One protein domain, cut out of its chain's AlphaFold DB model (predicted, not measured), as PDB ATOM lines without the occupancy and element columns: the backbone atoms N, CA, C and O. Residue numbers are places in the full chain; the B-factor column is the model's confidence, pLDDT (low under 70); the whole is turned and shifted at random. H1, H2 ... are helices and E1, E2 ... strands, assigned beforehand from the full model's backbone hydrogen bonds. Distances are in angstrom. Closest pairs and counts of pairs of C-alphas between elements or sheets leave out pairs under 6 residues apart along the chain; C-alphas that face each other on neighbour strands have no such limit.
ATOM      1  N   ALA A  44      46.203  18.459   2.010       52.38
ATOM      2  CA  ALA A  44      45.033  19.133   1.472       52.38
ATOM      3  C   ALA A  44      44.064  18.060   0.981       52.38
ATOM      4  O   ALA A  44      44.431  17.252   0.132       52.38
ATOM      5  N   MET A  45      42.867  18.005   1.572       62.88
ATOM      6  CA  MET A  45      41.935  16.920   1.265       62.88
ATOM      7  C   MET A  45      41.300  17.089  -0.111       62.88
ATOM      8  O   MET A  45      40.564  16.210  -0.509       62.88
ATOM      9  N   HIS A  46      41.615  18.173  -0.821       79.62
ATOM     10  CA  HIS A  46      41.097  18.468  -2.141       79.62
ATOM     11  C   HIS A  46      41.991  17.912  -3.237       79.62
ATOM     12  O   HIS A  46      43.221  18.069  -3.224       79.62
ATOM     13  N   GLY A  47      41.330  17.289  -4.197       85.69
ATOM     14  CA  GLY A  47      41.910  16.824  -5.436       85.69
ATOM     15  C   GLY A  47      40.837  16.657  -6.501       85.69
ATOM     16  O   GLY A  47      39.641  16.812  -6.235       85.69
ATOM     17  N   ALA A  48      41.298  16.378  -7.710       88.25
ATOM     18  CA  ALA A  48      40.470  16.067  -8.856       88.25
ATOM     19  C   ALA A  48      41.048  14.846  -9.571       88.25
ATOM     20  O   ALA A  48      42.261  14.646  -9.606       88.25
ATOM     21  N   TYR A  49      40.174  14.031 -10.132       92.31
ATOM     22  CA  TYR A  49      40.494  12.894 -10.975       92.31
ATOM     23  C   TYR A  49      39.731  13.064 -12.283       92.31
ATOM     24  O   TYR A  49      38.584  13.516 -12.263       92.31
ATOM     25  N   MET A  50      40.361  12.724 -13.398       91.00
ATOM     26  CA  MET A  50      39.776  12.811 -14.729       91.00
ATOM     27  C   MET A  50      39.976  11.497 -15.468       91.00
ATOM     28  O   MET A  50      41.056  10.913 -15.414       91.00
ATOM     29  N   CYS A  51      38.948  11.077 -16.193       94.44
ATOM     30  CA  CYS A  51      39.000   9.961 -17.124       94.44
ATOM     31  C   CYS A  51      38.376  10.385 -18.453       94.44
ATOM     32  O   CYS A  51      37.221  10.825 -18.478       94.44
ATOM     33  N   TYR A  52      39.135  10.280 -19.538       92.56
ATOM     34  CA  TYR A  52      38.730  10.751 -20.862       92.56
ATOM     35  C   TYR A  52      39.458   9.992 -21.976       92.56
ATOM     36  O   TYR A  52      40.417   9.261 -21.724       92.56
ATOM     37  N   TYR A  53      39.015  10.174 -23.220       88.50
ATOM     38  CA  TYR A  53      39.721   9.650 -24.388       88.50
ATOM     39  C   TYR A  53      40.751  10.642 -24.929       88.50
ATOM     40  O   TYR A  53      40.439  11.806 -25.177       88.50
ATOM     41  N   LYS A  54      41.964  10.150 -25.177       85.81
ATOM     42  CA  LYS A  54      43.081  10.875 -25.785       85.81
ATOM     43  C   LYS A  54      43.660  10.003 -26.894       85.81
ATOM     44  O   LYS A  54      43.983   8.843 -26.653       85.81
ATOM     45  N   ASP A  55      43.719  10.526 -28.116       85.12
ATOM     46  CA  ASP A  55      44.219   9.802 -29.298       85.12
ATOM     47  C   ASP A  55      43.558   8.412 -29.488       85.12
ATOM     48  O   ASP A  55      44.208   7.415 -29.799       85.12
ATOM     49  N   GLY A  56      42.245   8.330 -29.226       84.25
ATOM     50  CA  GLY A  56      41.440   7.100 -29.302       84.25
ATOM     51  C   GLY A  56      41.632   6.104 -28.146       84.25
ATOM     52  O   GLY A  56      40.889   5.124 -28.054       84.25
ATOM     53  N   LYS A  57      42.582   6.348 -27.237       90.81
ATOM     54  CA  LYS A  57      42.842   5.528 -26.045       90.81
ATOM     55  C   LYS A  57      42.211   6.134 -24.804       90.81
ATOM     56  O   LYS A  57      42.022   7.344 -24.728       90.81
ATOM     57  N   LEU A  58      41.918   5.296 -23.815       93.06
ATOM     58  CA  LEU A  58      41.453   5.774 -22.522       93.06
ATOM     59  C   LEU A  58      42.636   6.247 -21.673       93.06
ATOM     60  O   LEU A  58      43.650   5.554 -21.580       93.06
ATOM     61  N   HIS A  59      42.503   7.418 -21.059       92.56
ATOM     62  CA  HIS A  59      43.570   8.095 -20.335       92.56
ATOM     63  C   HIS A  59      43.045   8.631 -18.997       92.56
ATOM     64  O   HIS A  59      41.916   9.135 -18.922       92.56
ATOM     65  N   GLN A  60      43.850   8.503 -17.939       93.88
ATOM     66  CA  GLN A  60      43.483   8.915 -16.586       93.88
ATOM     67  C   GLN A  60      44.500   9.868 -15.962       93.88
ATOM     68  O   GLN A  60      45.714   9.670 -16.025       93.88
ATOM     69  N   GLU A  61      43.981  10.902 -15.302       90.81
ATOM     70  CA  GLU A  61      44.781  11.930 -14.645       90.81
ATOM     71  C   GLU A  61      44.299  12.177 -13.217       90.81
ATOM     72  O   GLU A  61      43.101  12.145 -12.932       90.81
ATOM     73  N   GLN A  62      45.225  12.483 -12.309       89.25
ATOM     74  CA  GLN A  62      44.883  12.859 -10.938       89.25
ATOM     75  C   GLN A  62      45.698  14.061 -10.471       89.25
ATOM     76  O   GLN A  62      46.918  14.114 -10.632       89.25
ATOM     77  N   TYR A  63      45.012  15.002  -9.835       84.62
ATOM     78  CA  TYR A  63      45.522  16.267  -9.331       84.62
ATOM     79  C   TYR A  63      45.220  16.401  -7.838       84.62
ATOM     80  O   TYR A  63      44.141  16.031  -7.376       84.62
ATOM     81  N   VAL A  64      46.155  16.953  -7.062       83.00
ATOM     82  CA  VAL A  64      45.986  17.172  -5.613       83.00
ATOM     83  C   VAL A  64      46.508  18.531  -5.165       83.00
ATOM     84  O   VAL A  64      47.398  19.120  -5.783       83.00
ATOM     85  N   GLY A  65      45.991  19.009  -4.035       72.75
ATOM     86  CA  GLY A  65      46.373  20.290  -3.444       72.75
ATOM     87  C   GLY A  65      45.255  21.323  -3.542       72.75
ATOM     88  O   GLY A  65      44.325  21.180  -4.328       72.75
ATOM     89  N   SER A  66      45.360  22.397  -2.755       66.62
ATOM     90  CA  SER A  66      44.330  23.446  -2.661       66.62
ATOM     91  C   SER A  66      43.989  24.129  -3.987       66.62
ATOM     92  O   SER A  66      42.909  24.691  -4.109       66.62
ATOM     93  N   ASN A  67      44.910  24.083  -4.954       67.25
ATOM     94  CA  ASN A  67      44.793  24.750  -6.247       67.25
ATOM     95  C   ASN A  67      44.773  23.745  -7.417       67.25
ATOM     96  O   ASN A  67      44.919  24.162  -8.558       67.25
ATOM     97  N   LEU A  68      44.703  22.432  -7.144       69.75
ATOM     98  CA  LEU A  68      44.794  21.347  -8.141       69.75
ATOM     99  C   LEU A  68      46.042  21.383  -9.055       69.75
ATOM    100  O   LEU A  68      46.120  20.652 -10.030       69.75
ATOM    101  N   THR A  69      47.068  22.175  -8.732       69.44
ATOM    102  CA  THR A  69      48.240  22.384  -9.604       69.44
ATOM    103  C   THR A  69      49.225  21.217  -9.636       69.44
ATOM    104  O   THR A  69      50.089  21.175 -10.512       69.44
ATOM    105  N   LYS A  70      49.149  20.271  -8.690       77.44
ATOM    106  CA  LYS A  70      50.055  19.120  -8.647       77.44
ATOM    107  C   LYS A  70      49.393  17.893  -9.270       77.44
ATOM    108  O   LYS A  70      48.686  17.163  -8.573       77.44
ATOM    109  N   LYS A  71      49.698  17.638 -10.544       84.12
ATOM    110  CA  LYS A  71      49.459  16.338 -11.184       84.12
ATOM    111  C   LYS A  71      50.284  15.262 -10.462       84.12
ATOM    112  O   LYS A  71      51.462  15.475 -10.160       84.12
ATOM    113  N   ILE A  72      49.649  14.148 -10.118       87.25
ATOM    114  CA  ILE A  72      50.258  12.980  -9.459       87.25
ATOM    115  C   ILE A  72      50.041  11.677 -10.233       87.25
ATOM    116  O   ILE A  72      50.687  10.688  -9.906       87.25
ATOM    117  N   MET A  73      49.174  11.690 -11.248       87.50
ATOM    118  CA  MET A  73      48.922  10.573 -12.156       87.50
ATOM    119  C   MET A  73      48.617  11.121 -13.557       87.50
ATOM    120  O   MET A  73      47.966  12.164 -13.671       87.50
ATOM    121  N   ASP A  74      49.141  10.448 -14.579       90.38
ATOM    122  CA  ASP A  74      49.137  10.828 -16.000       90.38
ATOM    123  C   ASP A  74      49.471   9.561 -16.807       90.38
ATOM    124  O   ASP A  74      50.648   9.259 -17.021       90.38
ATOM    125  N   GLU A  75      48.472   8.731 -17.120       92.38
ATOM    126  CA  GLU A  75      48.714   7.420 -17.743       92.38
ATOM    127  C   GLU A  75      47.561   6.919 -18.624       92.38
ATOM    128  O   GLU A  75      46.390   7.245 -18.421       92.38
ATOM    129  N   ASP A  76      47.905   6.084 -19.607       91.69
ATOM    130  CA  ASP A  76      46.938   5.357 -20.431       91.69
ATOM    131  C   ASP A  76      46.267   4.264 -19.580       91.69
ATOM    132  O   ASP A  76      46.907   3.296 -19.171       91.69
ATOM    133  N   ALA A  77      44.960   4.395 -19.350       88.81
ATOM    134  CA  ALA A  77      44.153   3.499 -18.516       88.81
ATOM    135  C   ALA A  77      43.823   2.148 -19.196       88.81
ATOM    136  O   ALA A  77      43.212   1.260 -18.605       88.81
ATOM    137  N   GLY A  78      44.192   1.978 -20.469       91.94
ATOM    138  CA  GLY A  78      43.875   0.780 -21.243       91.94
ATOM    139  C   GLY A  78      42.396   0.725 -21.629       91.94
ATOM    140  O   GLY A  78      41.976   1.426 -22.550       91.94
ATOM    141  N   THR A  79      41.621  -0.138 -20.968       90.81
ATOM    142  CA  THR A  79      40.193  -0.372 -21.263       90.81
ATOM    143  C   THR A  79      39.234   0.347 -20.320       90.81
ATOM    144  O   THR A  79      38.100   0.609 -20.709       90.81
ATOM    145  N   GLU A  80      39.662   0.649 -19.094       94.31
ATOM    146  CA  GLU A  80      38.821   1.217 -18.038       94.31
ATOM    147  C   GLU A  80      39.663   2.073 -17.086       94.31
ATOM    148  O   GLU A  80      40.805   1.750 -16.768       94.31
ATOM    149  N   CYS A  81      39.089   3.170 -16.617       95.75
ATOM    150  CA  CYS A  81      39.697   4.055 -15.638       95.75
ATOM    151  C   CYS A  81      39.402   3.563 -14.223       95.75
ATOM    152  O   CYS A  81      38.287   3.120 -13.935       95.75
ATOM    153  N   ARG A  82      40.382   3.668 -13.326       94.38
ATOM    154  CA  ARG A  82      40.290   3.149 -11.957       94.38
ATOM    155  C   ARG A  82      40.641   4.233 -10.941       94.38
ATOM    156  O   ARG A  82      41.752   4.757 -10.919       94.38
ATOM    157  N   PHE A  83      39.662   4.594 -10.112       93.69
ATOM    158  CA  PHE A  83      39.781   5.650  -9.108       93.69
ATOM    159  C   PHE A  83      39.516   5.123  -7.695       93.69
ATOM    160  O   PHE A  83      38.366   4.939  -7.284       93.69
ATOM    161  N   LYS A  84      40.583   4.959  -6.905       92.44
ATOM    162  CA  LYS A  84      40.480   4.722  -5.459       92.44
ATOM    163  C   LYS A  84      40.366   6.056  -4.699       92.44
ATOM    164  O   LYS A  84      41.315   6.847  -4.725       92.44
ATOM    165  N   PRO A  85      39.257   6.329  -3.985       89.94
ATOM    166  CA  PRO A  85      39.111   7.556  -3.209       89.94
ATOM    167  C   PRO A  85      40.157   7.645  -2.093       89.94
ATOM    168  O   PRO A  85      40.403   6.653  -1.398       89.94
ATOM    169  N   PRO A  86      40.731   8.827  -1.815       87.88
ATOM    170  CA  PRO A  86      41.563   8.996  -0.631       87.88
ATOM    171  C   PRO A  86      40.749   8.727   0.641       87.88
ATOM    172  O   PRO A  86      39.684   9.306   0.821       87.88
ATOM    173  N   ALA A  87      41.278   7.936   1.581       83.31
ATOM    174  CA  ALA A  87      40.568   7.441   2.780       83.31
ATOM    175  C   ALA A  87      40.006   8.511   3.759       83.31
ATOM    176  O   ALA A  87      39.452   8.184   4.816       83.31
ATOM    177  N   ARG A  88      40.187   9.801   3.444       82.69
ATOM    178  CA  ARG A  88      39.672  10.972   4.175       82.69
ATOM    179  C   ARG A  88      38.690  11.831   3.372       82.69
ATOM    180  O   ARG A  88      38.092  12.732   3.961       82.69
ATOM    181  N   ALA A  89      38.507  11.562   2.080       84.94
ATOM    182  CA  ALA A  89      37.384  12.098   1.327       84.94
ATOM    183  C   ALA A  89      36.089  11.706   2.055       84.94
ATOM    184  O   ALA A  89      35.947  10.584   2.543       84.94
ATOM    185  N   SER A  90      35.174  12.659   2.214       84.06
ATOM    186  CA  SER A  90      33.867  12.409   2.848       84.06
ATOM    187  C   SER A  90      32.750  12.360   1.810       84.06
ATOM    188  O   SER A  90      31.781  11.619   1.968       84.06
ATOM    189  N   TYR A  91      32.930  13.106   0.724       86.19
ATOM    190  CA  TYR A  91      32.038  13.190  -0.418       86.19
ATOM    191  C   TYR A  91      32.874  13.204  -1.693       86.19
ATOM    192  O   TYR A  91      34.017  13.655  -1.669       86.19
ATOM    193  N   LEU A  92      32.287  12.719  -2.780       89.88
ATOM    194  CA  LEU A  92      32.819  12.801  -4.130       89.88
ATOM    195  C   LEU A  92      31.803  13.571  -4.971       89.88
ATOM    196  O   LEU A  92      30.627  13.203  -5.019       89.88
ATOM    197  N   TYR A  93      32.254  14.645  -5.605       89.62
ATOM    198  CA  TYR A  93      31.487  15.406  -6.581       89.62
ATOM    199  C   TYR A  93      31.865  14.911  -7.975       89.62
ATOM    200  O   TYR A  93      32.968  15.173  -8.456       89.62
ATOM    201  N   ILE A  94      30.963  14.145  -8.579       89.69
ATOM    202  CA  ILE A  94      31.146  13.476  -9.863       89.69
ATOM    203  C   ILE A  94      30.386  14.255 -10.932       89.69
ATOM    204  O   ILE A  94      29.186  14.485 -10.786       89.69
ATOM    205  N   GLN A  95      31.072  14.611 -12.012       89.06
ATOM    206  CA  GLN A  95      30.496  15.162 -13.235       89.06
ATOM    207  C   GLN A  95      30.834  14.207 -14.383       89.06
ATOM    208  O   GLN A  95      31.992  13.814 -14.522       89.06
ATOM    209  N   ALA A  96      29.849  13.825 -15.191       89.88
ATOM    210  CA  ALA A  96      30.034  12.873 -16.282       89.88
ATOM    211  C   ALA A  96      29.233  13.294 -17.520       89.88
ATOM    212  O   ALA A  96      28.026  13.530 -17.416       89.88
ATOM    213  N   THR A  97      29.890  13.355 -18.678       90.06
ATOM    214  CA  THR A  97      29.241  13.413 -19.998       90.06
ATOM    215  C   THR A  97      29.344  12.058 -20.688       90.06
ATOM    216  O   THR A  97      30.316  11.329 -20.479       90.06
ATOM    217  N   ALA A  98      28.343  11.700 -21.489       92.12
ATOM    218  CA  ALA A  98      28.414  10.573 -22.420       92.12
ATOM    219  C   ALA A  98      29.101  10.973 -23.736       92.12
ATOM    220  O   ALA A  98      29.428  12.145 -23.927       92.12
ATOM    221  N   GLY A  99      29.315  10.019 -24.643       91.38
ATOM    222  CA  GLY A  99      29.726  10.351 -26.008       91.38
ATOM    223  C   GLY A  99      28.575  10.972 -26.802       91.38
ATOM    224  O   GLY A  99      27.423  10.573 -26.626       91.38
ATOM    225  N   GLY A 100      28.870  11.944 -27.663       90.31
ATOM    226  CA  GLY A 100      27.902  12.466 -28.631       90.31
ATOM    227  C   GLY A 100      27.708  11.497 -29.793       90.31
ATOM    228  O   GLY A 100      28.616  10.724 -30.102       90.31
ATOM    229  N   GLY A 101      26.537  11.525 -30.428       89.75
ATOM    230  CA  GLY A 101      26.268  10.721 -31.624       89.75
ATOM    231  C   GLY A 101      27.005  11.260 -32.843       89.75
ATOM    232  O   GLY A 101      27.248  12.467 -32.930       89.75
ATOM    233  N   GLY A 102      27.361  10.391 -33.785       89.12
ATOM    234  CA  GLY A 102      27.982  10.807 -35.043       89.12
ATOM    235  C   GLY A 102      27.009  11.560 -35.948       89.12
ATOM    236  O   GLY A 102      25.793  11.382 -35.854       89.12
ATOM    237  N   GLY A 103      27.524  12.411 -36.834       86.19
ATOM    238  CA  GLY A 103      26.707  13.084 -37.843       86.19
ATOM    239  C   GLY A 103      26.123  12.102 -38.863       86.19
ATOM    240  O   GLY A 103      26.730  11.078 -39.177       86.19
ATOM    241  N   GLY A 104      24.957  12.416 -39.419       81.00
ATOM    242  CA  GLY A 104      24.417  11.711 -40.580       81.00
ATOM    243  C   GLY A 104      25.121  12.144 -41.860       81.00
ATOM    244  O   GLY A 104      25.446  13.320 -42.016       81.00
ATOM    245  N   ASP A 105      25.355  11.227 -42.799       77.44
ATOM    246  CA  ASP A 105      25.963  11.576 -44.090       77.44
ATOM    247  C   ASP A 105      24.939  12.084 -45.119       77.44
ATOM    248  O   ASP A 105      23.772  11.700 -45.118       77.44
ATOM    249  N   ALA A 106      25.395  12.938 -46.034       61.69
ATOM    250  CA  ALA A 106      24.610  13.490 -47.134       61.69
ATOM    251  C   ALA A 106      24.456  12.564 -48.353       61.69
ATOM    252  O   ALA A 106      23.863  12.991 -49.337       61.69
ATOM    253  N   GLY A 107      25.020  11.357 -48.377       56.41
ATOM    254  CA  GLY A 107      24.812  10.393 -49.463       56.41
ATOM    255  C   GLY A 107      25.372  10.803 -50.837       56.41
ATOM    256  O   GLY A 107      25.051  10.176 -51.848       56.41
ATOM    257  N   TYR A 108      26.163  11.880 -50.925       53.09
ATOM    258  CA  TYR A 108      26.457  12.545 -52.199       53.09
ATOM    259  C   TYR A 108      27.787  12.118 -52.836       53.09
ATOM    260  O   TYR A 108      28.858  12.548 -52.413       53.09
ATOM    261  N   HIS A 109      27.706  11.408 -53.966       45.00
ATOM    262  CA  HIS A 109      28.858  11.085 -54.816       45.00
ATOM    263  C   HIS A 109      28.847  11.837 -56.168       45.00
ATOM    264  O   HIS A 109      28.422  11.313 -57.200       45.00
ATOM    265  N   GLU A 745      21.616  15.164 -41.132       81.88
ATOM    266  CA  GLU A 745      21.482  15.953 -39.910       81.88
ATOM    267  C   GLU A 745      22.665  15.695 -38.970       81.88
ATOM    268  O   GLU A 745      23.243  14.608 -38.955       81.88
ATOM    269  N   GLY A 746      23.027  16.694 -38.166       84.88
ATOM    270  CA  GLY A 746      24.004  16.523 -37.097       84.88
ATOM    271  C   GLY A 746      23.549  15.514 -36.039       84.88
ATOM    272  O   GLY A 746      22.353  15.347 -35.782       84.88
ATOM    273  N   GLY A 747      24.514  14.842 -35.417       86.19
ATOM    274  CA  GLY A 747      24.280  13.972 -34.270       86.19
ATOM    275  C   GLY A 747      23.835  14.759 -33.041       86.19
ATOM    276  O   GLY A 747      24.072  15.965 -32.924       86.19
ATOM    277  N   LYS A 748      23.185  14.069 -32.103       89.81
ATOM    278  CA  LYS A 748      22.767  14.655 -30.826       89.81
ATOM    279  C   LYS A 748      23.894  14.648 -29.810       89.81
ATOM    280  O   LYS A 748      24.752  13.760 -29.813       89.81
ATOM    281  N   ALA A 749      23.831  15.596 -28.885       86.88
ATOM    282  CA  ALA A 749      24.733  15.621 -27.750       86.88
ATOM    283  C   ALA A 749      24.491  14.414 -26.825       86.88
ATOM    284  O   ALA A 749      23.356  13.977 -26.612       86.88
ATOM    285  N   GLY A 750      25.571  13.896 -26.250       85.50
ATOM    286  CA  GLY A 750      25.534  12.934 -25.161       85.50
ATOM    287  C   GLY A 750      24.918  13.540 -23.905       85.50
ATOM    288  O   GLY A 750      24.971  14.749 -23.666       85.50
ATOM    289  N   GLY A 751      24.330  12.687 -23.070       85.19
ATOM    290  CA  GLY A 751      23.791  13.109 -21.788       85.19
ATOM    291  C   GLY A 751      24.860  13.730 -20.884       85.19
ATOM    292  O   GLY A 751      26.053  13.439 -20.990       85.19
ATOM    293  N   TYR A 752      24.408  14.537 -19.927       86.38
ATOM    294  CA  TYR A 752      25.229  15.060 -18.840       86.38
ATOM    295  C   TYR A 752      24.581  14.746 -17.496       86.38
ATOM    296  O   TYR A 752      23.367  14.899 -17.335       86.38
ATOM    297  N   ASN A 753      25.376  14.319 -16.516       84.12
ATOM    298  CA  ASN A 753      24.890  14.043 -15.170       84.12
ATOM    299  C   ASN A 753      25.916  14.460 -14.106       84.12
ATOM    300  O   ASN A 753      27.129  14.361 -14.300       84.12
ATOM    301  N   VAL A 754      25.407  14.913 -12.962       83.56
ATOM    302  CA  VAL A 754      26.194  15.335 -11.805       83.56
ATOM    303  C   VAL A 754      25.643  14.650 -10.566       83.56
ATOM    304  O   VAL A 754      24.459  14.783 -10.251       83.56
ATOM    305  N   LYS A 755      26.508  13.958  -9.822       85.25
ATOM    306  CA  LYS A 755      26.154  13.334  -8.544       85.25
ATOM    307  C   LYS A 755      27.135  13.741  -7.452       85.25
ATOM    308  O   LYS A 755      28.345  13.610  -7.604       85.25
ATOM    309  N   LEU A 756      26.594  14.167  -6.313       86.50
ATOM    310  CA  LEU A 756      27.329  14.218  -5.054       86.50
ATOM    311  C   LEU A 756      27.051  12.913  -4.304       86.50
ATOM    312  O   LEU A 756      25.929  12.694  -3.850       86.50
ATOM    313  N   ILE A 757      28.055  12.051  -4.176       86.94
ATOM    314  CA  ILE A 757      27.942  10.797  -3.421       86.94
ATOM    315  C   ILE A 757      28.805  10.855  -2.165       86.94
ATOM    316  O   ILE A 757      29.792  11.588  -2.100       86.94
ATOM    317  N   ARG A 758      28.448  10.082  -1.138       84.62
ATOM    318  CA  ARG A 758      29.328   9.893   0.019       84.62
ATOM    319  C   ARG A 758      30.519   9.046  -0.421       84.62
ATOM    320  O   ARG A 758      30.318   8.016  -1.056       84.62
ATOM    321  N   SER A 759      31.739   9.446  -0.064       82.81
ATOM    322  CA  SER A 759      32.907   8.602  -0.323       82.81
ATOM    323  C   SER A 759      32.795   7.345   0.534       82.81
ATOM    324  O   SER A 759      32.801   7.425   1.767       82.81
ATOM    325  N   VAL A 760      32.694   6.189  -0.115       80.56
ATOM    326  CA  VAL A 760      32.832   4.897   0.558       80.56
ATOM    327  C   VAL A 760      34.318   4.698   0.866       80.56
ATOM    328  O   VAL A 760      35.182   5.128   0.098       80.56
ATOM    329  N   LYS A 761      34.628   4.127   2.029       70.94
ATOM    330  CA  LYS A 761      35.994   3.704   2.351       70.94
ATOM    331  C   LYS A 761      36.194   2.294   1.816       70.94
ATOM    332  O   LYS A 761      35.251   1.515   1.838       70.94
ATOM    333  N   ASP A 762      37.417   1.998   1.394       80.12
ATOM    334  CA  ASP A 762      37.848   0.635   1.077       80.12
ATOM    335  C   ASP A 762      37.086   0.049  -0.138       80.12
ATOM    336  O   ASP A 762      36.372  -0.950  -0.073       80.12
ATOM    337  N   GLY A 763      37.227   0.736  -1.277       86.62
ATOM    338  CA  GLY A 763      36.740   0.326  -2.598       86.62
ATOM    339  C   GLY A 763      37.270   1.236  -3.712       86.62
ATOM    340  O   GLY A 763      38.003   2.193  -3.443       86.62
ATOM    341  N   GLU A 764      36.907   0.940  -4.955       91.94
ATOM    342  CA  GLU A 764      37.367   1.625  -6.168       91.94
ATOM    343  C   GLU A 764      36.203   1.918  -7.120       91.94
ATOM    344  O   GLU A 764      35.282   1.113  -7.265       91.94
ATOM    345  N   TYR A 765      36.253   3.069  -7.790       93.12
ATOM    346  CA  TYR A 765      35.346   3.396  -8.884       93.12
ATOM    347  C   TYR A 765      35.969   2.972 -10.214       93.12
ATOM    348  O   TYR A 765      37.036   3.465 -10.584       93.12
ATOM    349  N   ILE A 766      35.282   2.077 -10.922       94.62
ATOM    350  CA  ILE A 766      35.597   1.673 -12.293       94.62
ATOM    351  C   ILE A 766      34.791   2.579 -13.221       94.62
ATOM    352  O   ILE A 766      33.577   2.720 -13.065       94.62
ATOM    353  N   ILE A 767      35.471   3.246 -14.144       95.75
ATOM    354  CA  ILE A 767      34.916   4.325 -14.959       95.75
ATOM    355  C   ILE A 767      35.181   4.007 -16.428       95.75
ATOM    356  O   ILE A 767      36.326   3.821 -16.840       95.75
ATOM    357  N   ILE A 768      34.124   3.982 -17.231       95.88
ATOM    358  CA  ILE A 768      34.202   3.790 -18.679       95.88
ATOM    359  C   ILE A 768      33.423   4.944 -19.314       95.88
ATOM    360  O   ILE A 768      32.191   4.908 -19.316       95.88
ATOM    361  N   PRO A 769      34.099   6.002 -19.795       95.00
ATOM    362  CA  PRO A 769      33.459   7.061 -20.555       95.00
ATOM    363  C   PRO A 769      32.905   6.532 -21.876       95.00
ATOM    364  O   PRO A 769      33.459   5.615 -22.486       95.00
ATOM    365  N   GLY A 770      31.838   7.159 -22.342       94.69
ATOM    366  CA  GLY A 770      31.261   6.923 -23.649       94.69
ATOM    367  C   GLY A 770      32.201   7.360 -24.765       94.69
ATOM    368  O   GLY A 770      32.769   8.452 -24.720       94.69
ATOM    369  N   LYS A 771      32.351   6.525 -25.793       94.88
ATOM    370  CA  LYS A 771      33.011   6.925 -27.042       94.88
ATOM    371  C   LYS A 771      32.092   7.831 -27.854       94.88
ATOM    372  O   LYS A 771      30.880   7.651 -27.806       94.88
ATOM    373  N   GLY A 772      32.656   8.758 -28.616       91.75
ATOM    374  CA  GLY A 772      31.914   9.418 -29.685       91.75
ATOM    375  C   GLY A 772      31.377   8.396 -30.690       91.75
ATOM    376  O   GLY A 772      32.054   7.404 -30.968       91.75
ATOM    377  N   GLY A 773      30.163   8.618 -31.186       92.06
ATOM    378  CA  GLY A 773      29.574   7.820 -32.259       92.06
ATOM    379  C   GLY A 773      30.217   8.163 -33.602       92.06
ATOM    380  O   GLY A 773      30.541   9.325 -33.850       92.06
ATOM    381  N   ALA A 774      30.419   7.168 -34.460       91.00
ATOM    382  CA  ALA A 774      31.004   7.370 -35.782       91.00
ATOM    383  C   ALA A 774      30.045   8.108 -36.731       91.00
ATOM    384  O   ALA A 774      28.836   7.854 -36.729       91.00
ATOM    385  N   GLY A 775      30.575   8.994 -37.573       85.94
ATOM    386  CA  GLY A 775      29.815   9.602 -38.664       85.94
ATOM    387  C   GLY A 775      29.254   8.546 -39.627       85.94
ATOM    388  O   GLY A 775      29.851   7.486 -39.836       85.94
ATOM    389  N   GLY A 776      28.095   8.825 -40.226       81.06
ATOM    390  CA  GLY A 776      27.481   7.944 -41.219       81.06
ATOM    391  C   GLY A 776      28.427   7.666 -42.393       81.06
ATOM    392  O   GLY A 776      29.134   8.556 -42.864       81.06
ATOM    393  N   ALA A 777      28.445   6.426 -42.887       77.56
ATOM    394  CA  ALA A 777      29.302   6.056 -44.013       77.56
ATOM    395  C   ALA A 777      28.906   6.819 -45.292       77.56
ATOM    396  O   ALA A 777      27.718   6.873 -45.629       77.56
ATOM    397  N   GLU A 778      29.897   7.356 -46.017       66.12
ATOM    398  CA  GLU A 778      29.673   8.149 -47.236       66.12
ATOM    399  C   GLU A 778      28.810   7.379 -48.250       66.12
ATOM    400  O   GLU A 778      29.084   6.215 -48.557       66.12
ATOM    401  N   GLY A 779      27.757   8.015 -48.765       64.19
ATOM    402  CA  GLY A 779      26.878   7.415 -49.774       64.19
ATOM    403  C   GLY A 779      25.799   6.480 -49.221       64.19
ATOM    404  O   GLY A 779      24.943   6.032 -49.982       64.19
ATOM    405  N   SER A 780      25.812   6.167 -47.920       68.56
ATOM    406  CA  SER A 780      24.926   5.136 -47.355       68.56
ATOM    407  C   SER A 780      23.483   5.591 -47.118       68.56
ATOM    408  O   SER A 780      22.587   4.750 -47.097       68.56
ATOM    409  N   GLY A 781      23.254   6.892 -46.896       70.38
ATOM    410  CA  GLY A 781      21.958   7.433 -46.455       70.38
ATOM    411  C   GLY A 781      21.523   6.975 -45.052       70.38
ATOM    412  O   GLY A 781      20.427   7.314 -44.608       70.38
ATOM    413  N   ASN A 782      22.364   6.212 -44.346       80.19
ATOM    414  CA  ASN A 782      22.101   5.744 -42.990       80.19
ATOM    415  C   ASN A 782      22.442   6.830 -41.962       80.19
ATOM    416  O   ASN A 782      23.228   7.740 -42.226       80.19
ATOM    417  N   ALA A 783      21.862   6.708 -40.768       82.31
ATOM    418  CA  ALA A 783      22.286   7.507 -39.627       82.31
ATOM    419  C   ALA A 783      23.750   7.221 -39.245       82.31
ATOM    420  O   ALA A 783      24.257   6.126 -39.509       82.31
ATOM    421  N   GLY A 784      24.401   8.194 -38.603       87.00
ATOM    422  CA  GLY A 784      25.635   7.944 -37.854       87.00
ATOM    423  C   GLY A 784      25.410   6.950 -36.710       87.00
ATOM    424  O   GLY A 784      24.271   6.673 -36.325       87.00
ATOM    425  N   GLU A 785      26.488   6.405 -36.157       93.81
ATOM    426  CA  GLU A 785      26.403   5.575 -34.955       93.81
ATOM    427  C   GLU A 785      26.069   6.438 -33.727       93.81
ATOM    428  O   GLU A 785      26.487   7.597 -33.611       93.81
ATOM    429  N   ASP A 786      25.325   5.856 -32.786       94.56
ATOM    430  CA  ASP A 786      25.078   6.467 -31.482       94.56
ATOM    431  C   ASP A 786      26.390   6.578 -30.685       94.56
ATOM    432  O   ASP A 786      27.280   5.725 -30.766       94.56
ATOM    433  N   GLY A 787      26.500   7.624 -29.870       94.06
ATOM    434  CA  GLY A 787      27.553   7.737 -28.872       94.06
ATOM    435  C   GLY A 787      27.423   6.644 -27.814       94.06
ATOM    436  O   GLY A 787      26.330   6.186 -27.485       94.06
ATOM    437  N   GLY A 788      28.549   6.229 -27.244       95.62
ATOM    438  CA  GLY A 788      28.563   5.287 -26.133       95.62
ATOM    439  C   GLY A 788      28.057   5.911 -24.831       95.62
ATOM    440  O   GLY A 788      28.263   7.100 -24.565       95.62
ATOM    441  N   ASP A 789      27.469   5.077 -23.978       95.94
ATOM    442  CA  ASP A 789      27.136   5.432 -22.601       95.94
ATOM    443  C   ASP A 789      28.402   5.619 -21.753       95.94
ATOM    444  O   ASP A 789      29.340   4.821 -21.821       95.94
ATOM    445  N   THR A 790      28.398   6.624 -20.876       95.12
ATOM    446  CA  THR A 790      29.376   6.719 -19.784       95.12
ATOM    447  C   THR A 790      28.855   5.960 -18.573       95.12
ATOM    448  O   THR A 790      27.785   6.279 -18.053       95.12
ATOM    449  N   THR A 791      29.633   5.002 -18.071       95.44
ATOM    450  CA  THR A 791      29.309   4.236 -16.859       95.44
ATOM    451  C   THR A 791      30.340   4.454 -15.756       95.44
ATOM    452  O   THR A 791      31.542   4.574 -15.997       95.44
ATOM    453  N   ILE A 792      29.850   4.517 -14.519       94.12
ATOM    454  CA  ILE A 792      30.651   4.564 -13.298       94.12
ATOM    455  C   ILE A 792      30.106   3.494 -12.364       94.12
ATOM    456  O   ILE A 792      28.956   3.573 -11.920       94.12
ATOM    457  N   GLN A 793      30.939   2.512 -12.061       93.94
ATOM    458  CA  GLN A 793      30.629   1.390 -11.187       93.94
ATOM    459  C   GLN A 793      31.486   1.477  -9.922       93.94
ATOM    460  O   GLN A 793      32.604   1.985  -9.968       93.94
ATOM    461  N   PHE A 794      30.986   0.992  -8.790       91.62
ATOM    462  CA  PHE A 794      31.749   0.905  -7.545       91.62
ATOM    463  C   PHE A 794      32.018  -0.554  -7.189       91.62
ATOM    464  O   PHE A 794      31.080  -1.326  -6.992       91.62
ATOM    465  N   SER A 795      33.297  -0.908  -7.083       91.50
ATOM    466  CA  SER A 795      33.771  -2.216  -6.641       91.50
ATOM    467  C   SER A 795      34.301  -2.111  -5.201       91.50
ATOM    468  O   SER A 795      35.299  -1.417  -4.970       91.50
ATOM    469  N   PRO A 796      33.648  -2.737  -4.203       88.94
ATOM    470  CA  PRO A 796      34.149  -2.765  -2.831       88.94
ATOM    471  C   PRO A 796      35.394  -3.655  -2.713       88.94
ATOM    472  O   PRO A 796      35.529  -4.666  -3.403       88.94
ATOM    473  N   GLU A 797      36.311  -3.307  -1.808       84.75
ATOM    474  CA  GLU A 797      37.570  -4.035  -1.628       84.75
ATOM    475  C   GLU A 797      37.314  -5.476  -1.144       84.75
ATOM    476  O   GLU A 797      36.900  -5.710  -0.010       84.75
ATOM    477  N   GLY A 798      37.543  -6.449  -2.035       80.44
ATOM    478  CA  GLY A 798      37.293  -7.875  -1.788       80.44
ATOM    479  C   GLY A 798      35.895  -8.388  -2.171       80.44
ATOM    480  O   GLY A 798      35.574  -9.520  -1.812       80.44
ATOM    481  N   GLY A 799      35.069  -7.603  -2.875       73.50
ATOM    482  CA  GLY A 799      33.782  -8.053  -3.430       73.50
ATOM    483  C   GLY A 799      33.825  -8.341  -4.938       73.50
ATOM    484  O   GLY A 799      34.644  -7.782  -5.659       73.50
ATOM    485  N   GLU A 800      32.923  -9.203  -5.423       65.00
ATOM    486  CA  GLU A 800      32.906  -9.661  -6.830       65.00
ATOM    487  C   GLU A 800      31.948  -8.891  -7.760       65.00
ATOM    488  O   GLU A 800      31.957  -9.121  -8.966       65.00
ATOM    489  N   ALA A 801      31.127  -7.972  -7.240       61.56
ATOM    490  CA  ALA A 801      30.159  -7.214  -8.036       61.56
ATOM    491  C   ALA A 801      30.449  -5.710  -7.987       61.56
ATOM    492  O   ALA A 801      30.425  -5.101  -6.916       61.56
ATOM    493  N   ALA A 802      30.683  -5.112  -9.157       73.81
ATOM    494  CA  ALA A 802      30.745  -3.668  -9.318       73.81
ATOM    495  C   ALA A 802      29.326  -3.129  -9.576       73.81
ATOM    496  O   ALA A 802      28.724  -3.420 -10.610       73.81
ATOM    497  N   GLU A 803      28.763  -2.374  -8.632       81.44
ATOM    498  CA  GLU A 803      27.411  -1.817  -8.774       81.44
ATOM    499  C   GLU A 803      27.455  -0.505  -9.568       81.44
ATOM    500  O   GLU A 803      28.250   0.385  -9.258       81.44
ATOM    501  N   THR A 804      26.603  -0.354 -10.585       87.56
ATOM    502  CA  THR A 804      26.544   0.867 -11.404       87.56
ATOM    503  C   THR A 804      25.960   2.039 -10.614       87.56
ATOM    504  O   THR A 804      24.750   2.167 -10.439       87.56
ATOM    505  N   VAL A 805      26.834   2.947 -10.177       87.25
ATOM    506  CA  VAL A 805      26.491   4.159  -9.417       87.25
ATOM    507  C   VAL A 805      25.906   5.243 -10.324       87.25
ATOM    508  O   VAL A 805      25.042   6.024  -9.905       87.25
ATOM    509  N   LEU A 806      26.376   5.327 -11.569       90.50
ATOM    510  CA  LEU A 806      25.905   6.290 -12.560       90.50
ATOM    511  C   LEU A 806      26.054   5.725 -13.977       90.50
ATOM    512  O   LEU A 806      27.138   5.294 -14.353       90.50
ATOM    513  N   THR A 807      24.984   5.831 -14.762       93.31
ATOM    514  CA  THR A 807      25.025   5.756 -16.226       93.31
ATOM    515  C   THR A 807      24.597   7.107 -16.783       93.31
ATOM    516  O   THR A 807      23.667   7.732 -16.261       93.31
ATOM    517  N   VAL A 808      25.273   7.557 -17.831       91.75
ATOM    518  CA  VAL A 808      24.910   8.732 -18.622       91.75
ATOM    519  C   VAL A 808      24.778   8.268 -20.065       91.75
ATOM    520  O   VAL A 808      25.729   7.713 -20.605       91.75
ATOM    521  N   LEU A 809      23.589   8.446 -20.644       94.19
ATOM    522  CA  LEU A 809      23.250   7.891 -21.953       94.19
ATOM    523  C   LEU A 809      23.956   8.635 -23.086       94.19
ATOM    524  O   LEU A 809      24.007   9.869 -23.061       94.19
ATOM    525  N   GLY A 810      24.453   7.890 -24.070       92.75
ATOM    526  CA  GLY A 810      25.036   8.427 -25.297       92.75
ATOM    527  C   GLY A 810      24.070   9.265 -26.140       92.75
ATOM    528  O   GLY A 810      22.846   9.174 -26.013       92.75
ATOM    529  N   GLY A 811      24.633  10.122 -26.989       90.94
ATOM    530  CA  GLY A 811      23.880  10.932 -27.943       90.94
ATOM    531  C   GLY A 811      23.479  10.104 -29.160       90.94
ATOM    532  O   GLY A 811      24.279   9.321 -29.658       90.94
ATOM    533  N   ALA A 812      22.253  10.271 -29.655       91.69
ATOM    534  CA  ALA A 812      21.806   9.553 -30.847       91.69
ATOM    535  C   ALA A 812      22.523  10.052 -32.114       91.69
ATOM    536  O   ALA A 812      22.702  11.264 -32.282       91.69
ATOM    537  N   GLY A 813      22.884   9.138 -33.012       89.75
ATOM    538  CA  GLY A 813      23.442   9.459 -34.322       89.75
ATOM    539  C   GLY A 813      22.466  10.270 -35.182       89.75
ATOM    540  O   GLY A 813      21.247  10.074 -35.140       89.75
ATOM    541  N   GLY A 814      22.997  11.216 -35.951       85.31
ATOM    542  CA  GLY A 814      22.215  12.057 -36.852       85.31
ATOM    543  C   GLY A 814      21.730  11.244 -38.055       85.31
ATOM    544  O   GLY A 814      22.518  10.467 -38.599       85.31
ATOM    545  N   PRO A 815      20.461  11.360 -38.491       80.38
ATOM    546  CA  PRO A 815      19.979  10.661 -39.678       80.38
ATOM    547  C   PRO A 815      20.693  11.136 -40.948       80.38
ATOM    548  O   PRO A 815      20.850  12.335 -41.189       80.38
ATOM    549  N   GLY A 816      21.100  10.179 -41.783       76.62
ATOM    550  CA  GLY A 816      21.613  10.458 -43.118       76.62
ATOM    551  C   GLY A 816      20.535  11.025 -44.043       76.62
ATOM    552  O   GLY A 816      19.334  10.821 -43.847       76.62
ATOM    553  N   GLY A 817      20.974  11.748 -45.070       64.44
ATOM    554  CA  GLY A 817      20.095  12.307 -46.087       64.44
ATOM    555  C   GLY A 817      19.402  11.204 -46.882       64.44
ATOM    556  O   GLY A 817      20.051  10.391 -47.535       64.44
ATOM    557  N   LEU A 818      18.067  11.187 -46.861       56.78
ATOM    558  CA  LEU A 818      17.294  10.257 -47.682       56.78
ATOM    559  C   LEU A 818      17.343  10.667 -49.160       56.78
ATOM    560  O   LEU A 818      16.968  11.784 -49.526       56.78
ATOM    561  N   VAL A 819      17.722   9.722 -50.024       51.59
ATOM    562  CA  VAL A 819      17.627   9.856 -51.484       51.59
ATOM    563  C   VAL A 819      16.149   9.896 -51.894       51.59
ATOM    564  O   VAL A 819      15.515   8.856 -52.088       51.59
ATOM    565  N   THR A 820      15.565  11.086 -52.042       42.09
ATOM    566  CA  THR A 820      14.197  11.206 -52.564       42.09
ATOM    567  C   THR A 820      14.144  10.828 -54.054       42.09
ATOM    568  O   THR A 820      15.022  11.221 -54.828       42.09
ATOM    569  N   PRO A 821      13.126  10.067 -54.506       39.28
ATOM    570  CA  PRO A 821      12.968   9.749 -55.922       39.28
ATOM    571  C   PRO A 821      12.757  10.999 -56.783       39.28
ATOM    572  O   PRO A 821      12.072  11.932 -56.380       39.28
ATOM    573  N   THR A 822      13.287  10.953 -58.007       38.62
ATOM    574  CA  THR A 822      13.243  11.986 -59.057       38.62
ATOM    575  C   THR A 822      11.953  12.819 -59.123       38.62
ATOM    576  O   THR A 822      11.038  12.503 -59.890       38.62
ATOM    577  N   GLU A 823      11.919  13.965 -58.437       34.00
ATOM    578  CA  GLU A 823      11.067  15.074 -58.865       34.00
ATOM    579  C   GLU A 823      11.712  15.730 -60.091       34.00
ATOM    580  O   GLU A 823      12.786  16.331 -60.024       34.00
ATOM    581  N   GLN A 824      11.053  15.609 -61.247       35.47
ATOM    582  CA  GLN A 824      11.391  16.445 -62.394       35.47
ATOM    583  C   GLN A 824      11.178  17.908 -62.009       35.47
ATOM    584  O   GLN A 824      10.058  18.306 -61.684       35.47
ATOM    585  N   LEU A 825      12.232  18.716 -62.128       32.91
ATOM    586  CA  LEU A 825      12.104  20.166 -62.050       32.91
ATOM    587  C   LEU A 825      11.033  20.635 -63.046       32.91
ATOM    588  O   LEU A 825      11.081  20.232 -64.215       32.91
ATOM    589  N   PRO A 826      10.085  21.493 -62.628       30.11
ATOM    590  CA  PRO A 826       9.111  22.056 -63.546       30.11
ATOM    591  C   PRO A 826       9.831  22.797 -64.678       30.11
ATOM    592  O   PRO A 826      10.671  23.662 -64.433       30.11
ATOM    593  N   THR A 827       9.486  22.479 -65.925       37.19
ATOM    594  CA  THR A 827      10.195  22.891 -67.156       37.19
ATOM    595  C   THR A 827      10.216  24.401 -67.452       37.19
ATOM    596  O   THR A 827      10.676  24.805 -68.516       37.19
ATOM    597  N   TRP A 828       9.722  25.240 -66.541       33.44
ATOM    598  CA  TRP A 828       9.425  26.659 -66.755       33.44
ATOM    599  C   TRP A 828      10.169  27.634 -65.820       33.44
ATOM    600  O   TRP A 828       9.981  28.843 -65.939       33.44
ATOM    601  N   TYR A 829      11.050  27.159 -64.930       32.41
ATOM    602  CA  TYR A 829      11.895  28.031 -64.097       32.41
ATOM    603  C   TYR A 829      13.259  28.317 -64.759       32.41
ATOM    604  O   TYR A 829      14.244  27.631 -64.508       32.41
ATOM    605  N   GLN A 830      13.321  29.354 -65.607       36.34
ATOM    606  CA  GLN A 830      14.568  29.848 -66.234       36.34
ATOM    607  C   GLN A 830      14.909  31.318 -65.897       36.34
ATOM    608  O   GLN A 830      15.746  31.920 -66.563       36.34
ATOM    609  N   GLY A 831      14.274  31.916 -64.881       34.66
ATOM    610  CA  GLY A 831      14.425  33.353 -64.582       34.66
ATOM    611  C   GLY A 831      14.375  33.751 -63.105       34.66
ATOM    612  O   GLY A 831      14.088  34.908 -62.815       34.66
ATOM    613  N   GLY A 832      14.592  32.817 -62.175       30.75
ATOM    614  CA  GLY A 832      14.685  33.121 -60.742       30.75
ATOM    615  C   GLY A 832      16.138  33.231 -60.282       30.75
ATOM    616  O   GLY A 832      16.963  32.421 -60.701       30.75
ATOM    617  N   ASP A 833      16.434  34.188 -59.398       32.50
ATOM    618  CA  ASP A 833      17.694  34.201 -58.646       32.50
ATOM    619  C   ASP A 833      17.871  32.860 -57.924       32.50
ATOM    620  O   ASP A 833      16.985  32.415 -57.190       32.50
ATOM    621  N   PHE A 834      19.018  32.211 -58.128       34.12
ATOM    622  CA  PHE A 834      19.319  30.934 -57.491       34.12
ATOM    623  C   PHE A 834      19.414  31.123 -55.974       34.12
ATOM    624  O   PHE A 834      20.370  31.711 -55.458       34.12
ATOM    625  N   THR A 835      18.432  30.600 -55.240       33.41
ATOM    626  CA  THR A 835      18.502  30.499 -53.784       33.41
ATOM    627  C   THR A 835      19.724  29.674 -53.395       33.41
ATOM    628  O   THR A 835      19.934  28.573 -53.910       33.41
ATOM    629  N   LYS A 836      20.539  30.206 -52.474       35.50
ATOM    630  CA  LYS A 836      21.665  29.466 -51.894       35.50
ATOM    631  C   LYS A 836      21.171  28.109 -51.391       35.50
ATOM    632  O   LYS A 836      20.221  28.060 -50.612       35.50
ATOM    633  N   GLY A 837      21.846  27.043 -51.818       41.66
ATOM    634  CA  GLY A 837      21.711  25.725 -51.204       41.66
ATOM    635  C   GLY A 837      21.876  25.806 -49.686       41.66
ATOM    636  O   GLY A 837      22.594  26.666 -49.169       41.66
ATOM    637  N   GLN A 838      21.171  24.930 -48.981       42.31
ATOM    638  CA  GLN A 838      21.309  24.787 -47.538       42.31
ATOM    639  C   GLN A 838      22.662  24.117 -47.231       42.31
ATOM    640  O   GLN A 838      23.246  23.474 -48.102       42.31
ATOM    641  N   ASN A 839      23.180  24.299 -46.018       48.34
ATOM    642  CA  ASN A 839      24.296  23.496 -45.517       48.34
ATOM    643  C   ASN A 839      23.722  22.298 -44.742       48.34
ATOM    644  O   ASN A 839      22.575  22.365 -44.299       48.34
ATOM    645  N   GLY A 840      24.525  21.247 -44.540       55.00
ATOM    646  CA  GLY A 840      24.208  20.221 -43.538       55.00
ATOM    647  C   GLY A 840      24.013  20.866 -42.164       55.00
ATOM    648  O   GLY A 840      24.627  21.901 -41.869       55.00
ATOM    649  N   THR A 841      23.117  20.314 -41.349       65.69
ATOM    650  CA  THR A 841      22.868  20.841 -40.005       65.69
ATOM    651  C   THR A 841      24.089  20.547 -39.126       65.69
ATOM    652  O   THR A 841      24.535  19.398 -39.099       65.69
ATOM    653  N   PRO A 842      24.644  21.547 -38.412       68.25
ATOM    654  CA  PRO A 842      25.715  21.290 -37.456       68.25
ATOM    655  C   PRO A 842      25.235  20.333 -36.360       68.25
ATOM    656  O   PRO A 842      24.028  20.233 -36.102       68.25
ATOM    657  N   GLY A 843      26.182  19.642 -35.729       69.56
ATOM    658  CA  GLY A 843      25.920  18.783 -34.578       69.56
ATOM    659  C   GLY A 843      25.255  19.556 -33.440       69.56
ATOM    660  O   GLY A 843      25.424  20.773 -33.306       69.56
ATOM    661  N   GLU A 844      24.488  18.864 -32.599       76.06
ATOM    662  CA  GLU A 844      23.988  19.484 -31.375       76.06
ATOM    663  C   GLU A 844      25.176  19.766 -30.436       76.06
ATOM    664  O   GLU A 844      25.827  18.844 -29.931       76.06
ATOM    665  N   GLU A 845      25.464  21.054 -30.211       69.75
ATOM    666  CA  GLU A 845      26.423  21.506 -29.197       69.75
ATOM    667  C   GLU A 845      26.076  20.875 -27.838       69.75
ATOM    668  O   GLU A 845      24.897  20.778 -27.486       69.75
ATOM    669  N   ALA A 846      27.076  20.484 -27.034       58.25
ATOM    670  CA  ALA A 846      26.812  19.853 -25.741       58.25
ATOM    671  C   ALA A 846      26.137  20.846 -24.773       58.25
ATOM    672  O   ALA A 846      26.765  21.674 -24.107       58.25
ATOM    673  N   SER A 847      24.806  20.790 -24.729       46.78
ATOM    674  CA  SER A 847      24.000  21.836 -24.118       46.78
ATOM    675  C   SER A 847      23.886  21.676 -22.604       46.78
ATOM    676  O   SER A 847      23.227  20.770 -22.089       46.78
ATOM    677  N   MET A 848      24.380  22.677 -21.869       46.59
ATOM    678  CA  MET A 848      24.073  22.858 -20.443       46.59
ATOM    679  C   MET A 848      22.576  23.095 -20.152       46.59
ATOM    680  O   MET A 848      22.206  23.201 -18.984       46.59
ATOM    681  N   SER A 849      21.684  23.178 -21.149       39.09
ATOM    682  CA  SER A 849      20.247  23.395 -20.903       39.09
ATOM    683  C   SER A 849      19.559  22.241 -20.154       39.09
ATOM    684  O   SER A 849      18.557  22.475 -19.475       39.09
ATOM    685  N   ASN A 850      20.153  21.040 -20.163       37.62
ATOM    686  CA  ASN A 850      19.743  19.915 -19.315       37.62
ATOM    687  C   ASN A 850      20.088  20.116 -17.818       37.62
ATOM    688  O   ASN A 850      19.567  19.405 -16.959       37.62
ATOM    689  N   ILE A 851      20.890  21.127 -17.460       42.16
ATOM    690  CA  ILE A 851      21.237  21.500 -16.075       42.16
ATOM    691  C   ILE A 851      20.145  22.405 -15.477       42.16
ATOM    692  O   ILE A 851      20.398  23.526 -15.034       42.16
ATOM    693  N   LYS A 852      18.892  21.933 -15.474       31.55
ATOM    694  CA  LYS A 852      17.759  22.680 -14.890       31.55
ATOM    695  C   LYS A 852      17.220  22.128 -13.572       31.55
ATOM    696  O   LYS A 852      16.242  22.653 -13.046       31.55
ATOM    697  N   SER A 853      17.900  21.145 -12.986       32.66
ATOM    698  CA  SER A 853      17.669  20.698 -11.611       32.66
ATOM    699  C   SER A 853      18.980  20.302 -10.915       32.66
ATOM    700  O   SER A 853      19.931  19.847 -11.543       32.66
ATOM    701  N   ASN A 854      19.009  20.483  -9.590       31.25
ATOM    702  CA  ASN A 854      20.014  19.976  -8.638       31.25
ATOM    703  C   ASN A 854      21.340  20.741  -8.422       31.25
ATOM    704  O   ASN A 854      22.161  20.266  -7.639       31.25
ATOM    705  N   ILE A 855      21.519  21.977  -8.915       34.44
ATOM    706  CA  ILE A 855      22.522  22.903  -8.328       34.44
ATOM    707  C   ILE A 855      21.929  23.594  -7.084       34.44
ATOM    708  O   ILE A 855      21.711  24.803  -7.040       34.44
ATOM    709  N   MET A 856      21.651  22.801  -6.047       28.86
ATOM    710  CA  MET A 856      21.340  23.304  -4.707       28.86
ATOM    711  C   MET A 856      22.629  23.381  -3.881       28.86
ATOM    712  O   MET A 856      23.029  22.414  -3.243       28.86
ATOM    713  N   ASN A 857      23.252  24.562  -3.884       33.72
ATOM    714  CA  ASN A 857      24.163  25.052  -2.841       33.72
ATOM    715  C   ASN A 857      25.259  24.084  -2.338       33.72
ATOM    716  O   ASN A 857      25.283  23.740  -1.157       33.72
ATOM    717  N   LEU A 858      26.252  23.763  -3.177       34.62
ATOM    718  CA  LEU A 858      27.562  23.336  -2.671       34.62
ATOM    719  C   LEU A 858      28.680  24.219  -3.239       34.62
ATOM    720  O   LEU A 858      29.027  24.141  -4.414       34.62
ATOM    721  N   VAL A 859      29.237  25.076  -2.381       36.47
ATOM    722  CA  VAL A 859      30.358  25.962  -2.717       36.47
ATOM    723  C   VAL A 859      31.651  25.146  -2.727       36.47
ATOM    724  O   VAL A 859      32.337  25.033  -1.712       36.47
ATOM    725  N   LEU A 860      31.983  24.574  -3.883       35.69
ATOM    726  CA  LEU A 860      33.363  24.207  -4.203       35.69
ATOM    727  C   LEU A 860      34.102  25.464  -4.707       35.69
ATOM    728  O   LEU A 860      33.470  26.336  -5.310       35.69
ATOM    729  N   PRO A 861      35.409  25.615  -4.431       37.19
ATOM    730  CA  PRO A 861      36.146  26.814  -4.815       37.19
ATOM    731  C   PRO A 861      36.271  26.909  -6.340       37.19
ATOM    732  O   PRO A 861      37.009  26.140  -6.954       37.19
ATOM    733  N   MET A 862      35.569  27.881  -6.929       39.06
ATOM    734  CA  MET A 862      35.646  28.210  -8.354       39.06
ATOM    735  C   MET A 862      36.966  28.927  -8.669       39.06
ATOM    736  O   MET A 862      37.021  30.154  -8.754       39.06
ATOM    737  N   GLY A 863      38.054  28.165  -8.773       35.91
ATOM    738  CA  GLY A 863      39.352  28.652  -9.240       35.91
ATOM    739  C   GLY A 863      39.492  28.425 -10.742       35.91
ATOM    740  O   GLY A 863      39.859  27.327 -11.138       35.91
ATOM    741  N   ASP A 864      39.177  29.446 -11.548       41.66
ATOM    742  CA  ASP A 864      39.249  29.435 -13.022       41.66
ATOM    743  C   ASP A 864      38.683  28.162 -13.692       41.66
ATOM    744  O   ASP A 864      39.285  27.554 -14.577       41.66
ATOM    745  N   ASP A 865      37.447  27.801 -13.323       47.97
ATOM    746  CA  ASP A 865      36.690  26.663 -13.878       47.97
ATOM    747  C   ASP A 865      36.427  26.738 -15.406       47.97
ATOM    748  O   ASP A 865      35.844  25.812 -15.968       47.97
ATOM    749  N   ASN A 866      36.850  27.803 -16.102       54.00
ATOM    750  CA  ASN A 866      36.613  27.982 -17.539       54.00
ATOM    751  C   ASN A 866      37.158  26.820 -18.377       54.00
ATOM    752  O   ASN A 866      36.427  26.323 -19.223       54.00
ATOM    753  N   ILE A 867      38.391  26.354 -18.146       46.78
ATOM    754  CA  ILE A 867      38.993  25.312 -19.001       46.78
ATOM    755  C   ILE A 867      38.316  23.956 -18.776       46.78
ATOM    756  O   ILE A 867      37.975  23.283 -19.742       46.78
ATOM    757  N   LEU A 868      38.080  23.563 -17.518       51.25
ATOM    758  CA  LEU A 868      37.479  22.259 -17.215       51.25
ATOM    759  C   LEU A 868      36.007  22.196 -17.636       51.25
ATOM    760  O   LEU A 868      35.572  21.180 -18.173       51.25
ATOM    761  N   ASN A 869      35.256  23.285 -17.440       53.88
ATOM    762  CA  ASN A 869      33.875  23.362 -17.910       53.88
ATOM    763  C   ASN A 869      33.806  23.480 -19.438       53.88
ATOM    764  O   ASN A 869      32.923  22.868 -20.020       53.88
ATOM    765  N   GLN A 870      34.730  24.186 -20.106       56.53
ATOM    766  CA  GLN A 870      34.812  24.195 -21.577       56.53
ATOM    767  C   GLN A 870      35.169  22.819 -22.145       56.53
ATOM    768  O   GLN A 870      34.627  22.439 -23.176       56.53
ATOM    769  N   TRP A 871      36.016  22.045 -21.461       57.75
ATOM    770  CA  TRP A 871      36.260  20.647 -21.815       57.75
ATOM    771  C   TRP A 871      34.996  19.801 -21.662       57.75
ATOM    772  O   TRP A 871      34.617  19.120 -22.606       57.75
ATOM    773  N   LEU A 872      34.283  19.908 -20.534       59.97
ATOM    774  CA  LEU A 872      32.983  19.250 -20.351       59.97
ATOM    775  C   LEU A 872      31.920  19.684 -21.381       59.97
ATOM    776  O   LEU A 872      31.066  18.881 -21.723       59.97
ATOM    777  N   LEU A 873      31.963  20.936 -21.839       58.47
ATOM    778  CA  LEU A 873      31.081  21.512 -22.865       58.47
ATOM    779  C   LEU A 873      31.453  21.102 -24.298       58.47
ATOM    780  O   LEU A 873      30.643  21.265 -25.204       58.47
ATOM    781  N   ALA A 874      32.675  20.620 -24.524       64.44
ATOM    782  CA  ALA A 874      33.096  20.064 -25.807       64.44
ATOM    783  C   ALA A 874      32.913  18.536 -25.830       64.44
ATOM    784  O   ALA A 874      32.473  17.973 -26.829       64.44
ATOM    785  N   SER A 875      33.216  17.857 -24.722       69.56
ATOM    786  CA  SER A 875      32.988  16.422 -24.554       69.56
ATOM    787  C   SER A 875      31.506  16.076 -24.655       69.56
ATOM    788  O   SER A 875      30.672  16.666 -23.972       69.56
ATOM    789  N   GLY A 876      31.182  15.070 -25.459       75.44
ATOM    790  CA  GLY A 876      29.799  14.676 -25.697       75.44
ATOM    791  C   GLY A 876      29.056  15.511 -26.742       75.44
ATOM    792  O   GLY A 876      27.876  15.256 -26.945       75.44
ATOM    793  N   ALA A 877      29.679  16.482 -27.417       80.12
ATOM    794  CA  ALA A 877      29.026  17.174 -28.535       80.12
ATOM    795  C   ALA A 877      28.721  16.199 -29.688       80.12
ATOM    796  O   ALA A 877      29.516  15.293 -29.965       80.12
ATOM    797  N   GLY A 878      27.574  16.377 -30.346       81.50
ATOM    798  CA  GLY A 878      27.221  15.591 -31.527       81.50
ATOM    799  C   GLY A 878      28.087  15.950 -32.737       81.50
ATOM    800  O   GLY A 878      28.547  17.085 -32.861       81.50
ATOM    801  N   GLY A 879      28.317  14.986 -33.625       81.12
ATOM    802  CA  GLY A 879      29.078  15.191 -34.857       81.12
ATOM    803  C   GLY A 879      28.294  15.995 -35.897       81.12
ATOM    804  O   GLY A 879      27.075  15.857 -36.014       81.12
ATOM    805  N   ASP A 880      28.981  16.835 -36.673       81.75
ATOM    806  CA  ASP A 880      28.366  17.613 -37.755       81.75
ATOM    807  C   ASP A 880      27.789  16.722 -38.862       81.75
ATOM    808  O   ASP A 880      28.443  15.785 -39.333       81.75
ATOM    809  N   GLY A 881      26.587  17.069 -39.332       72.38
ATOM    810  CA  GLY A 881      25.958  16.418 -40.475       72.38
ATOM    811  C   GLY A 881      26.715  16.695 -41.775       72.38
ATOM    812  O   GLY A 881      27.132  17.826 -42.055       72.38
ATOM    813  N   GLY A 882      26.867  15.662 -42.601       65.62
ATOM    814  CA  GLY A 882      27.389  15.792 -43.955       65.62
ATOM    815  C   GLY A 882      26.497  16.709 -44.796       65.62
ATOM    816  O   GLY A 882      25.272  16.738 -44.655       65.62
ATOM    817  N   GLY A 883      27.088  17.470 -45.715       56.72
ATOM    818  CA  GLY A 883      26.309  18.363 -46.572       56.72
ATOM    819  C   GLY A 883      27.115  18.970 -47.706       56.72
ATOM    820  O   GLY A 883      28.294  19.273 -47.550       56.72
ATOM    821  N   SER A 884      26.484  19.185 -48.863       51.03
ATOM    822  CA  SER A 884      27.165  19.796 -50.009       51.03
ATOM    823  C   SER A 884      27.585  21.240 -49.714       51.03
ATOM    824  O   SER A 884      26.774  22.162 -49.789       51.03
ATOM    825  N   ARG A 885      28.882  21.459 -49.445       41.03
ATOM    826  CA  ARG A 885      29.484  22.799 -49.264       41.03
ATOM    827  C   ARG A 885      29.448  23.673 -50.526       41.03
ATOM    828  O   ARG A 885      29.786  24.852 -50.453       41.03
ATOM    829  N   ASN A 886      29.060  23.121 -51.676       37.69
ATOM    830  CA  ASN A 886      29.062  23.830 -52.949       37.69
ATOM    831  C   ASN A 886      27.635  24.113 -53.412       37.69
ATOM    832  O   ASN A 886      26.896  23.210 -53.799       37.69
ATOM    833  N   TYR A 887      27.294  25.403 -53.442       35.88
ATOM    834  CA  TYR A 887      26.003  25.979 -53.844       35.88
ATOM    835  C   TYR A 887      25.633  25.773 -55.336       35.88
ATOM    836  O   TYR A 887      24.898  26.578 -55.909       35.88
ATOM    837  N   ILE A 944      31.885  13.692 -30.276       87.56
ATOM    838  CA  ILE A 944      32.984  13.829 -29.315       87.56
ATOM    839  C   ILE A 944      32.757  12.879 -28.133       87.56
ATOM    840  O   ILE A 944      31.673  12.832 -27.551       87.56
ATOM    841  N   SER A 945      33.794  12.133 -27.743       91.06
ATOM    842  CA  SER A 945      33.752  11.244 -26.575       91.06
ATOM    843  C   SER A 945      33.446  11.977 -25.262       91.06
ATOM    844  O   SER A 945      33.774  13.154 -25.079       91.06
ATOM    845  N   GLY A 946      32.847  11.245 -24.326       88.19
ATOM    846  CA  GLY A 946      32.535  11.712 -22.980       88.19
ATOM    847  C   GLY A 946      33.762  11.838 -22.072       88.19
ATOM    848  O   GLY A 946      34.837  11.288 -22.339       88.19
ATOM    849  N   VAL A 947      33.577  12.548 -20.959       90.50
ATOM    850  CA  VAL A 947      34.565  12.719 -19.884       90.50
ATOM    851  C   VAL A 947      33.912  12.505 -18.524       90.50
ATOM    852  O   VAL A 947      32.758  12.878 -18.302       90.50
ATOM    853  N   VAL A 948      34.671  11.943 -17.584       91.94
ATOM    854  CA  VAL A 948      34.309  11.888 -16.164       91.94
ATOM    855  C   VAL A 948      35.320  12.678 -15.347       91.94
ATOM    856  O   VAL A 948      36.526  12.466 -15.465       91.94
ATOM    857  N   VAL A 949      34.822  13.559 -14.482       90.69
ATOM    858  CA  VAL A 949      35.607  14.328 -13.511       90.69
ATOM    859  C   VAL A 949      35.075  14.053 -12.108       90.69
ATOM    860  O   VAL A 949      33.877  14.177 -11.859       90.69
ATOM    861  N   ILE A 950      35.963  13.713 -11.175       91.31
ATOM    862  CA  ILE A 950      35.632  13.472  -9.765       91.31
ATOM    863  C   ILE A 950      36.460  14.413  -8.888       91.31
ATOM    864  O   ILE A 950      37.684  14.336  -8.896       91.31
ATOM    865  N   ARG A 951      35.805  15.289  -8.116       89.44
ATOM    866  CA  ARG A 951      36.428  16.191  -7.123       89.44
ATOM    867  C   ARG A 951      36.093  15.731  -5.692       89.44
ATOM    868  O   ARG A 951      35.025  15.148  -5.492       89.44
ATOM    869  N   TRP A 952      36.955  15.993  -4.701       88.00
ATOM    870  CA  TRP A 952      36.746  15.571  -3.295       88.00
ATOM    871  C   TRP A 952      37.289  16.542  -2.220       88.00
ATOM    872  O   TRP A 952      37.896  17.579  -2.582       88.00
TER     873      TRP A 952
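AT A GLANCE: This is residues 44 to 109, 745 to 887 and 944 to 952 of the 952 residues of an uncharacterized protein of Candidatus Gastranaerophilales bacterium (UniProt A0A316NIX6). Find little regular structure: a sandwich of facing antiparallel sheets, E3-E2-E1-E10-E5-E6 and E4-E7-E8-E9, with H1 over E10 and E5. Long loops make the length; residues 820 to 833 stick out. Ten strands and one helix, mostly strand, hold 75 of 218 printed residues; the whole is loose, radius of gyration of the C-alphas 21.7 A, spanning 79 by 37 by 30 A.

IN THESE COORDINATES: E1 runs from C-alpha 47 at (41.910, 16.824, -5.436) to 54; E2, 57-64, 23.7 A long, and E3, 70-78, complete a meander of antiparallel neighbours. Then come E4, 81-83, E5, 91-97, E6, 752-758, a second meander of E7, 763-768, E8, 790-796, and E9, 803-808, then H1, 866-874, and E10, 947-951, ending at (36.428, 16.191, -7.123).

HOW THE PARTS SIT: Within hydrogen-bond range are N 49 and O 950 of neighbours E1 and E10, 2.8 A, and every O i to N i+4 pair in H1. The closest C-alphas of E1 and E4, 51 and 81, are 6.1 A apart.

THE WHOLE: Cuts after 109 and 887 leave C-alpha gaps of 17.3 A and 28.2 A. Links E7 to E8 and E9 to H1 are long; pLDDT is under 70 at 79 residues.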